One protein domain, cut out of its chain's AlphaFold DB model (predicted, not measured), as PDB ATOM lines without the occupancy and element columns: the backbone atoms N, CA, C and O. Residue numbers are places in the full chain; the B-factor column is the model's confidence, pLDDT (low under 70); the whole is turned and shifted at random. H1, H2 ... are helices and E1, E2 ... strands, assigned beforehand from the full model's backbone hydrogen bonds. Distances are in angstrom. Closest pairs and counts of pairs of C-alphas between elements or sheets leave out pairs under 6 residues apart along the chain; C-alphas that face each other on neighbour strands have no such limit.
ATOM      1  N   SER A  14     167.239 192.101 296.379       89.56
ATOM      2  CA  SER A  14     167.415 191.076 295.347       89.56
ATOM      3  C   SER A  14     168.803 190.431 295.439       89.56
ATOM      4  O   SER A  14     168.922 189.204 295.488       89.56
ATOM      5  N   TYR A  15     169.847 191.238 295.625       88.69
ATOM      6  CA  TYR A  15     171.204 190.778 295.862       88.69
ATOM      7  C   TYR A  15     171.312 189.995 297.177       88.69
ATOM      8  O   TYR A  15     171.962 188.951 297.220       88.69
ATOM      9  N   ASN A  16     170.633 190.430 298.244       92.12
ATOM     10  CA  ASN A  16     170.619 189.729 299.529       92.12
ATOM     11  C   ASN A  16     170.057 188.303 299.411       92.12
ATOM     12  O   ASN A  16     170.555 187.384 300.064       92.12
ATOM     13  N   LYS A  17     169.039 188.106 298.567       90.88
ATOM     14  CA  LYS A  17     168.471 186.784 298.295       90.88
ATOM     15  C   LYS A  17     169.458 185.905 297.524       90.88
ATOM     16  O   LYS A  17     169.723 184.777 297.937       90.88
ATOM     17  N   GLU A  18     170.024 186.423 296.438       88.81
ATOM     18  CA  GLU A  18     170.894 185.642 295.551       88.81
ATOM     19  C   GLU A  18     172.257 185.332 296.178       88.81
ATOM     20  O   GLU A  18     172.737 184.201 296.092       88.81
ATOM     21  N   ARG A  19     172.855 186.280 296.909       88.50
ATOM     22  CA  ARG A  19     174.137 186.056 297.593       88.50
ATOM     23  C   ARG A  19     174.049 184.948 298.649       88.50
ATOM     24  O   ARG A  19     175.004 184.208 298.853       88.50
ATOM     25  N   LYS A  20     172.908 184.834 299.342       89.31
ATOM     26  CA  LYS A  20     172.721 183.820 300.387       89.31
ATOM     27  C   LYS A  20     172.590 182.434 299.766       89.31
ATOM     28  O   LYS A  20     173.206 181.499 300.263       89.31
ATOM     29  N   LYS A  21     171.874 182.315 298.639       86.88
ATOM     30  CA  LYS A  21     171.817 181.071 297.851       86.88
ATOM     31  C   LYS A  21     173.188 180.651 297.326       86.88
ATOM     32  O   LYS A  21     173.470 179.462 297.271       86.88
ATOM     33  N   SER A  22     174.037 181.611 296.957       83.19
ATOM     34  CA  SER A  22     175.403 181.330 296.508       83.19
ATOM     35  C   SER A  22     176.399 181.108 297.651       83.19
ATOM     36  O   SER A  22     177.576 180.900 297.386       83.19
ATOM     37  N   GLY A  23     175.964 181.114 298.916       85.94
ATOM     38  CA  GLY A  23     176.831 180.836 300.063       85.94
ATOM     39  C   GLY A  23     177.706 182.011 300.509       85.94
ATOM     40  O   GLY A  23     178.611 181.814 301.316       85.94
ATOM     41  N   ILE A  24     177.445 183.232 300.024       88.69
ATOM     42  CA  ILE A  24     178.090 184.451 300.528       88.69
ATOM     43  C   ILE A  24     177.409 184.864 301.834       88.69
ATOM     44  O   ILE A  24     176.277 185.365 301.856       88.69
ATOM     45  N   THR A  25     178.127 184.672 302.932       89.94
ATOM     46  CA  THR A  25     177.646 184.935 304.292       89.94
ATOM     47  C   THR A  25     177.708 186.416 304.670       89.94
ATOM     48  O   THR A  25     178.450 187.212 304.091       89.94
ATOM     49  N   ASP A  26     176.948 186.790 305.699       89.62
ATOM     50  CA  ASP A  26     176.971 188.145 306.268       89.62
ATOM     51  C   ASP A  26     178.354 188.486 306.840       89.62
ATOM     52  O   ASP A  26     178.815 189.621 306.732       89.62
ATOM     53  N   PHE A  27     179.043 187.484 307.395       88.81
ATOM     54  CA  PHE A  27     180.410 187.613 307.887       88.81
ATOM     55  C   PHE A  27     181.388 187.983 306.764       88.81
ATOM     56  O   PHE A  27     182.153 188.932 306.912       88.81
ATOM     57  N   GLN A  28     181.315 187.301 305.618       88.88
ATOM     58  CA  GLN A  28     182.175 187.599 304.470       88.88
ATOM     59  C   GLN A  28     181.916 188.994 303.894       88.88
ATOM     60  O   GLN A  28     182.864 189.684 303.528       88.88
ATOM     61  N   LEU A  29     180.657 189.444 303.849       88.81
ATOM     62  CA  LEU A  29     180.352 190.821 303.447       88.81
ATOM     63  C   LEU A  29     180.933 191.851 304.418       88.81
ATOM     64  O   LEU A  29     181.478 192.861 303.976       88.81
ATOM     65  N   ARG A  30     180.842 191.600 305.729       89.31
ATOM     66  CA  ARG A  30     181.454 192.471 306.742       89.31
ATOM     67  C   ARG A  30     182.968 192.509 306.620       89.31
ATOM     68  O   ARG A  30     183.524 193.600 306.654       89.31
ATOM     69  N   GLN A  31     183.620 191.361 306.438       88.50
ATOM     70  CA  GLN A  31     185.065 191.322 306.215       88.50
ATOM     71  C   GLN A  31     185.463 192.124 304.981       88.50
ATOM     72  O   GLN A  31     186.315 192.996 305.096       88.50
ATOM     73  N   LEU A  32     184.787 191.916 303.846       88.38
ATOM     74  CA  LEU A  32     185.052 192.692 302.636       88.38
ATOM     75  C   LEU A  32     184.916 194.197 302.871       88.38
ATOM     76  O   LEU A  32     185.734 194.971 302.390       88.38
ATOM     77  N   ALA A  33     183.889 194.624 303.598       87.44
ATOM     78  CA  ALA A  33     183.689 196.038 303.866       87.44
ATOM     79  C   ALA A  33     184.767 196.616 304.803       87.44
ATOM     80  O   ALA A  33     185.232 197.726 304.573       87.44
ATOM     81  N   VAL A  34     185.220 195.859 305.809       88.56
ATOM     82  CA  VAL A  34     186.361 196.251 306.657       88.56
ATOM     83  C   VAL A  34     187.651 196.344 305.838       88.56
ATOM     84  O   VAL A  34     188.381 197.321 305.970       88.56
ATOM     85  N   GLU A  35     187.914 195.369 304.967       86.19
ATOM     86  CA  GLU A  35     189.077 195.369 304.071       86.19
ATOM     87  C   GLU A  35     189.063 196.572 303.122       86.19
ATOM     88  O   GLU A  35     190.091 197.213 302.939       86.19
ATOM     89  N   LEU A  36     187.901 196.916 302.560       87.00
ATOM     90  CA  LEU A  36     187.745 198.089 301.695       87.00
ATOM     91  C   LEU A  36     187.981 199.409 302.431       87.00
ATOM     92  O   LEU A  36     188.569 200.325 301.867       87.00
ATOM     93  N   LEU A  37     187.528 199.519 303.681       84.00
ATOM     94  CA  LEU A  37     187.784 200.705 304.499       84.00
ATOM     95  C   LEU A  37     189.261 200.819 304.899       84.00
ATOM     96  O   LEU A  37     189.762 201.930 305.054       84.00
ATOM     97  N   ALA A  38     189.952 199.688 305.061       87.25
ATOM     98  CA  ALA A  38     191.375 199.649 305.376       87.25
ATOM     99  C   ALA A  38     192.261 199.945 304.151       87.25
ATOM    100  O   ALA A  38     193.267 200.640 304.290       87.25
ATOM    101  N   ASP A  39     191.881 199.460 302.965       87.62
ATOM    102  CA  ASP A  39     192.553 199.747 301.693       87.62
ATOM    103  C   ASP A  39     191.546 200.127 300.587       87.62
ATOM    104  O   ASP A  39     191.113 199.280 299.795       87.62
ATOM    105  N   PRO A  40     191.210 201.425 300.469       82.25
ATOM    106  CA  PRO A  40     190.269 201.930 299.472       82.25
ATOM    107  C   PRO A  40     190.798 201.917 298.031       82.25
ATOM    108  O   PRO A  40     190.124 202.448 297.143       82.25
ATOM    109  N   LYS A  41     192.006 201.401 297.768       85.25
ATOM    110  CA  LYS A  41     192.543 201.262 296.406       85.25
ATOM    111  C   LYS A  41     192.339 199.853 295.860       85.25
ATOM    112  O   LYS A  41     192.152 199.699 294.652       85.25
ATOM    113  N   ASP A  42     192.325 198.841 296.723       84.75
ATOM    114  CA  ASP A  42     192.188 197.454 296.294       84.75
ATOM    115  C   ASP A  42     190.791 197.171 295.716       84.75
ATOM    116  O   ASP A  42     189.757 197.302 296.377       84.75
ATOM    117  N   GLY A  43     190.754 196.761 294.447       83.31
ATOM    118  CA  GLY A  43     189.521 196.433 293.734       83.31
ATOM    119  C   GLY A  43     188.631 197.634 293.405       83.31
ATOM    120  O   GLY A  43     187.466 197.425 293.064       83.31
ATOM    121  N   SER A  44     189.134 198.870 293.502       89.19
ATOM    122  CA  SER A  44     188.385 200.074 293.121       89.19
ATOM    123  C   SER A  44     188.099 200.112 291.616       89.19
ATOM    124  O   SER A  44     188.964 199.818 290.793       89.19
ATOM    125  N   LEU A  45     186.875 200.500 291.262       90.31
ATOM    126  CA  LEU A  45     186.445 200.829 289.900       90.31
ATOM    127  C   LEU A  45     186.234 202.346 289.713       90.31
ATOM    128  O   LEU A  45     185.794 202.771 288.649       90.31
ATOM    129  N   GLY A  46     186.548 203.156 290.734       86.88
ATOM    130  CA  GLY A  46     186.261 204.593 290.778       86.88
ATOM    131  C   GLY A  46     184.875 204.922 291.351       86.88
ATOM    132  O   GLY A  46     184.013 204.057 291.481       86.88
ATOM    133  N   GLY A  47     184.672 206.184 291.751       86.38
ATOM    134  CA  GLY A  47     183.367 206.691 292.210       86.38
ATOM    135  C   GLY A  47     182.786 205.999 293.452       86.38
ATOM    136  O   GLY A  47     181.569 205.927 293.583       86.38
ATOM    137  N   GLY A  48     183.628 205.440 294.329       86.75
ATOM    138  CA  GLY A  48     183.178 204.681 295.506       86.75
ATOM    139  C   GLY A  48     182.676 203.265 295.190       86.75
ATOM    140  O   GLY A  48     182.062 202.622 296.040       86.75
ATOM    141  N   VAL A  49     182.925 202.757 293.979       89.38
ATOM    142  CA  VAL A  49     182.536 201.405 293.560       89.38
ATOM    143  C   VAL A  49     183.728 200.463 293.630       89.38
ATOM    144  O   VAL A  49     184.813 200.770 293.140       89.38
ATOM    145  N   TYR A  50     183.504 199.276 294.187       90.69
ATOM    146  CA  TYR A  50     184.528 198.268 294.417       90.69
ATOM    147  C   TYR A  50     184.081 196.894 293.938       90.69
ATOM    148  O   TYR A  50     182.925 196.508 294.113       90.69
ATOM    149  N   LYS A  51     185.002 196.113 293.376       90.88
ATOM    150  CA  LYS A  51     184.766 194.738 292.929       90.88
ATOM    151  C   LYS A  51     185.760 193.792 293.587       90.88
ATOM    152  O   LYS A  51     186.953 193.836 293.306       90.88
ATOM    153  N   LYS A  52     185.249 192.879 294.416       88.75
ATOM    154  CA  LYS A  52     186.054 191.918 295.182       88.75
ATOM    155  C   LYS A  52     185.608 190.479 294.950       88.75
ATOM    156  O   LYS A  52     184.461 190.202 294.592       88.75
ATOM    157  N   ARG A  53     186.540 189.544 295.131       86.62
ATOM    158  CA  ARG A  53     186.288 188.102 295.029       86.62
ATOM    159  C   ARG A  53     186.055 187.535 296.426       86.62
ATOM    160  O   ARG A  53     186.859 187.762 297.317       86.62
ATOM    161  N   VAL A  54     184.979 186.772 296.587       85.88
ATOM    162  CA  VAL A  54     184.666 186.026 297.808       85.88
ATOM    163  C   VAL A  54     184.919 184.553 297.536       85.88
ATOM    164  O   VAL A  54     184.348 183.979 296.605       85.88
ATOM    165  N   ALA A  55     185.783 183.930 298.331       82.06
ATOM    166  CA  ALA A  55     185.938 182.483 298.297       82.06
ATOM    167  C   ALA A  55     184.643 181.826 298.802       82.06
ATOM    168  O   ALA A  55     184.192 182.105 299.912       82.06
ATOM    169  N   LEU A  56     184.034 180.965 297.986       80.62
ATOM    170  CA  LEU A  56     182.923 180.128 298.435       80.62
ATOM    171  C   LEU A  56     183.475 178.852 299.080       80.62
ATOM    172  O   LEU A  56     184.543 178.378 298.694       80.62
ATOM    173  N   GLN A  57     182.724 178.254 300.009       66.38
ATOM    174  CA  GLN A  57     183.092 176.984 300.661       66.38
ATOM    175  C   GLN A  57     183.209 175.786 299.687       66.38
ATOM    176  O   GLN A  57     183.637 174.711 300.089       66.38
ATOM    177  N   ALA A  58     182.905 175.968 298.397       61.00
ATOM    178  CA  ALA A  58     183.016 174.958 297.339       61.00
ATOM    179  C   ALA A  58     184.434 174.813 296.722       61.00
ATOM    180  O   ALA A  58     184.588 174.251 295.638       61.00
ATOM    181  N   GLY A  59     185.483 175.326 297.377       56.34
ATOM    182  CA  GLY A  59     186.876 175.210 296.923       56.34
ATOM    183  C   GLY A  59     187.301 176.214 295.836       56.34
ATOM    184  O   GLY A  59     186.580 177.149 295.480       56.34
ATOM    185  N   THR A  60     188.509 176.026 295.289       54.75
ATOM    186  CA  THR A  60     189.239 176.965 294.401       54.75
ATOM    187  C   THR A  60     188.507 177.340 293.104       54.75
ATOM    188  O   THR A  60     188.802 178.381 292.511       54.75
ATOM    189  N   ARG A  61     187.525 176.542 292.664       56.47
ATOM    190  CA  ARG A  61     186.767 176.768 291.417       56.47
ATOM    191  C   ARG A  61     185.501 177.624 291.592       56.47
ATOM    192  O   ARG A  61     184.961 178.088 290.596       56.47
ATOM    193  N   GLY A  62     185.055 177.885 292.825       58.97
ATOM    194  CA  GLY A  62     183.728 178.452 293.099       58.97
ATOM    195  C   GLY A  62     183.668 179.929 293.493       58.97
ATOM    196  O   GLY A  62     182.597 180.393 293.836       58.97
ATOM    197  N   GLY A  63     184.764 180.694 293.510       67.56
ATOM    198  CA  GLY A  63     184.721 182.060 294.060       67.56
ATOM    199  C   GLY A  63     183.710 182.986 293.359       67.56
ATOM    200  O   GLY A  63     183.836 183.238 292.154       67.56
ATOM    201  N   ALA A  64     182.755 183.531 294.117       76.94
ATOM    202  CA  ALA A  64     181.799 184.524 293.641       76.94
ATOM    203  C   ALA A  64     182.432 185.923 293.626       76.94
ATOM    204  O   ALA A  64     183.421 186.188 294.312       76.94
ATOM    205  N   ARG A  65     181.892 186.831 292.812       78.25
ATOM    206  CA  ARG A  65     182.324 188.234 292.791       78.25
ATOM    207  C   ARG A  65     181.219 189.094 293.380       78.25
ATOM    208  O   ARG A  65     180.070 188.959 292.974       78.25
ATOM    209  N   THR A  66     181.592 189.978 294.292       81.31
ATOM    210  CA  THR A  66     180.690 190.948 294.910       81.31
ATOM    211  C   THR A  66     181.105 192.344 294.477       81.31
ATOM    212  O   THR A  66     182.292 192.678 294.505       81.31
ATOM    213  N   ILE A  67     180.122 193.143 294.067       80.38
ATOM    214  CA  ILE A  67     180.285 194.584 293.890       80.38
ATOM    215  C   ILE A  67     179.794 195.249 295.171       80.38
ATOM    216  O   ILE A  67     178.691 194.959 295.632       80.38
ATOM    217  N   ILE A  68     180.628 196.104 295.749       81.06
ATOM    218  CA  ILE A  68     180.295 196.919 296.915       81.06
ATOM    219  C   ILE A  68     180.277 198.369 296.455       81.06
ATOM    220  O   ILE A  68     181.214 198.828 295.803       81.06
ATOM    221  N   ILE A  69     179.199 199.072 296.782       79.44
ATOM    222  CA  ILE A  69     179.070 200.505 296.544       79.44
ATOM    223  C   ILE A  69     179.152 201.178 297.903       79.44
ATOM    224  O   ILE A  69     178.373 200.869 298.804       79.44
ATOM    225  N   TYR A  70     180.120 202.070 298.038       73.00
ATOM    226  CA  TYR A  70     180.316 202.888 299.213       73.00
ATOM    227  C   TYR A  70     180.023 204.337 298.838       73.00
ATOM    228  O   TYR A  70     180.696 204.915 297.987       73.00
TER     229      TYR A  70
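AT A GLANCE: This is residues 14 to 70 of the 72 residues of an uncharacterized protein of Pantoea cypripedii (UniProt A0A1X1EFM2). A small wall of three strands has helix H2 slantwise over one face and its other face bare, with the short helix H1 set off beyond edge E3. The 57 printed residues include, in order, H1, H2, E1, E2, E3; the antiparallel sheet runs E1, E2, E3. The mixed helix-strand whole is compact, radius of gyration of the C-alphas 11.4 A, spanning 30 by 26 by 18 A.

IN THESE COORDINATES: H1, residues 14 to 21, begins at C-alpha (167.415, 191.076, 295.347). H2, 26 to 38, is 18.5 A long. E1 is 44 to 46, E2 49 to 54, 16.1 A, and E3 64 to 69, 16.5 A, ending at C-alpha (179.070, 200.505, 296.544).

HOW THE PARTS SIT: H1 is apart from H2, only just, at 8.4 A. H2, with every O i to N i+4 pair within hydrogen-bond range (H1: 3 of 4), is on the sheet, two layers, height 9.1 A; closest C-alphas to E2: Gln 28 and Val 54, 7.3 A. Hairpins E1-E2 and E2-E3 form a meander, successive antiparallel neighbours: N 45 and O 49, 2.8 A; N 52 and O 66, 3.0 A.

THE WHOLE: The printed part has no cut or long link; residues 57 to 63 have pLDDT under 70.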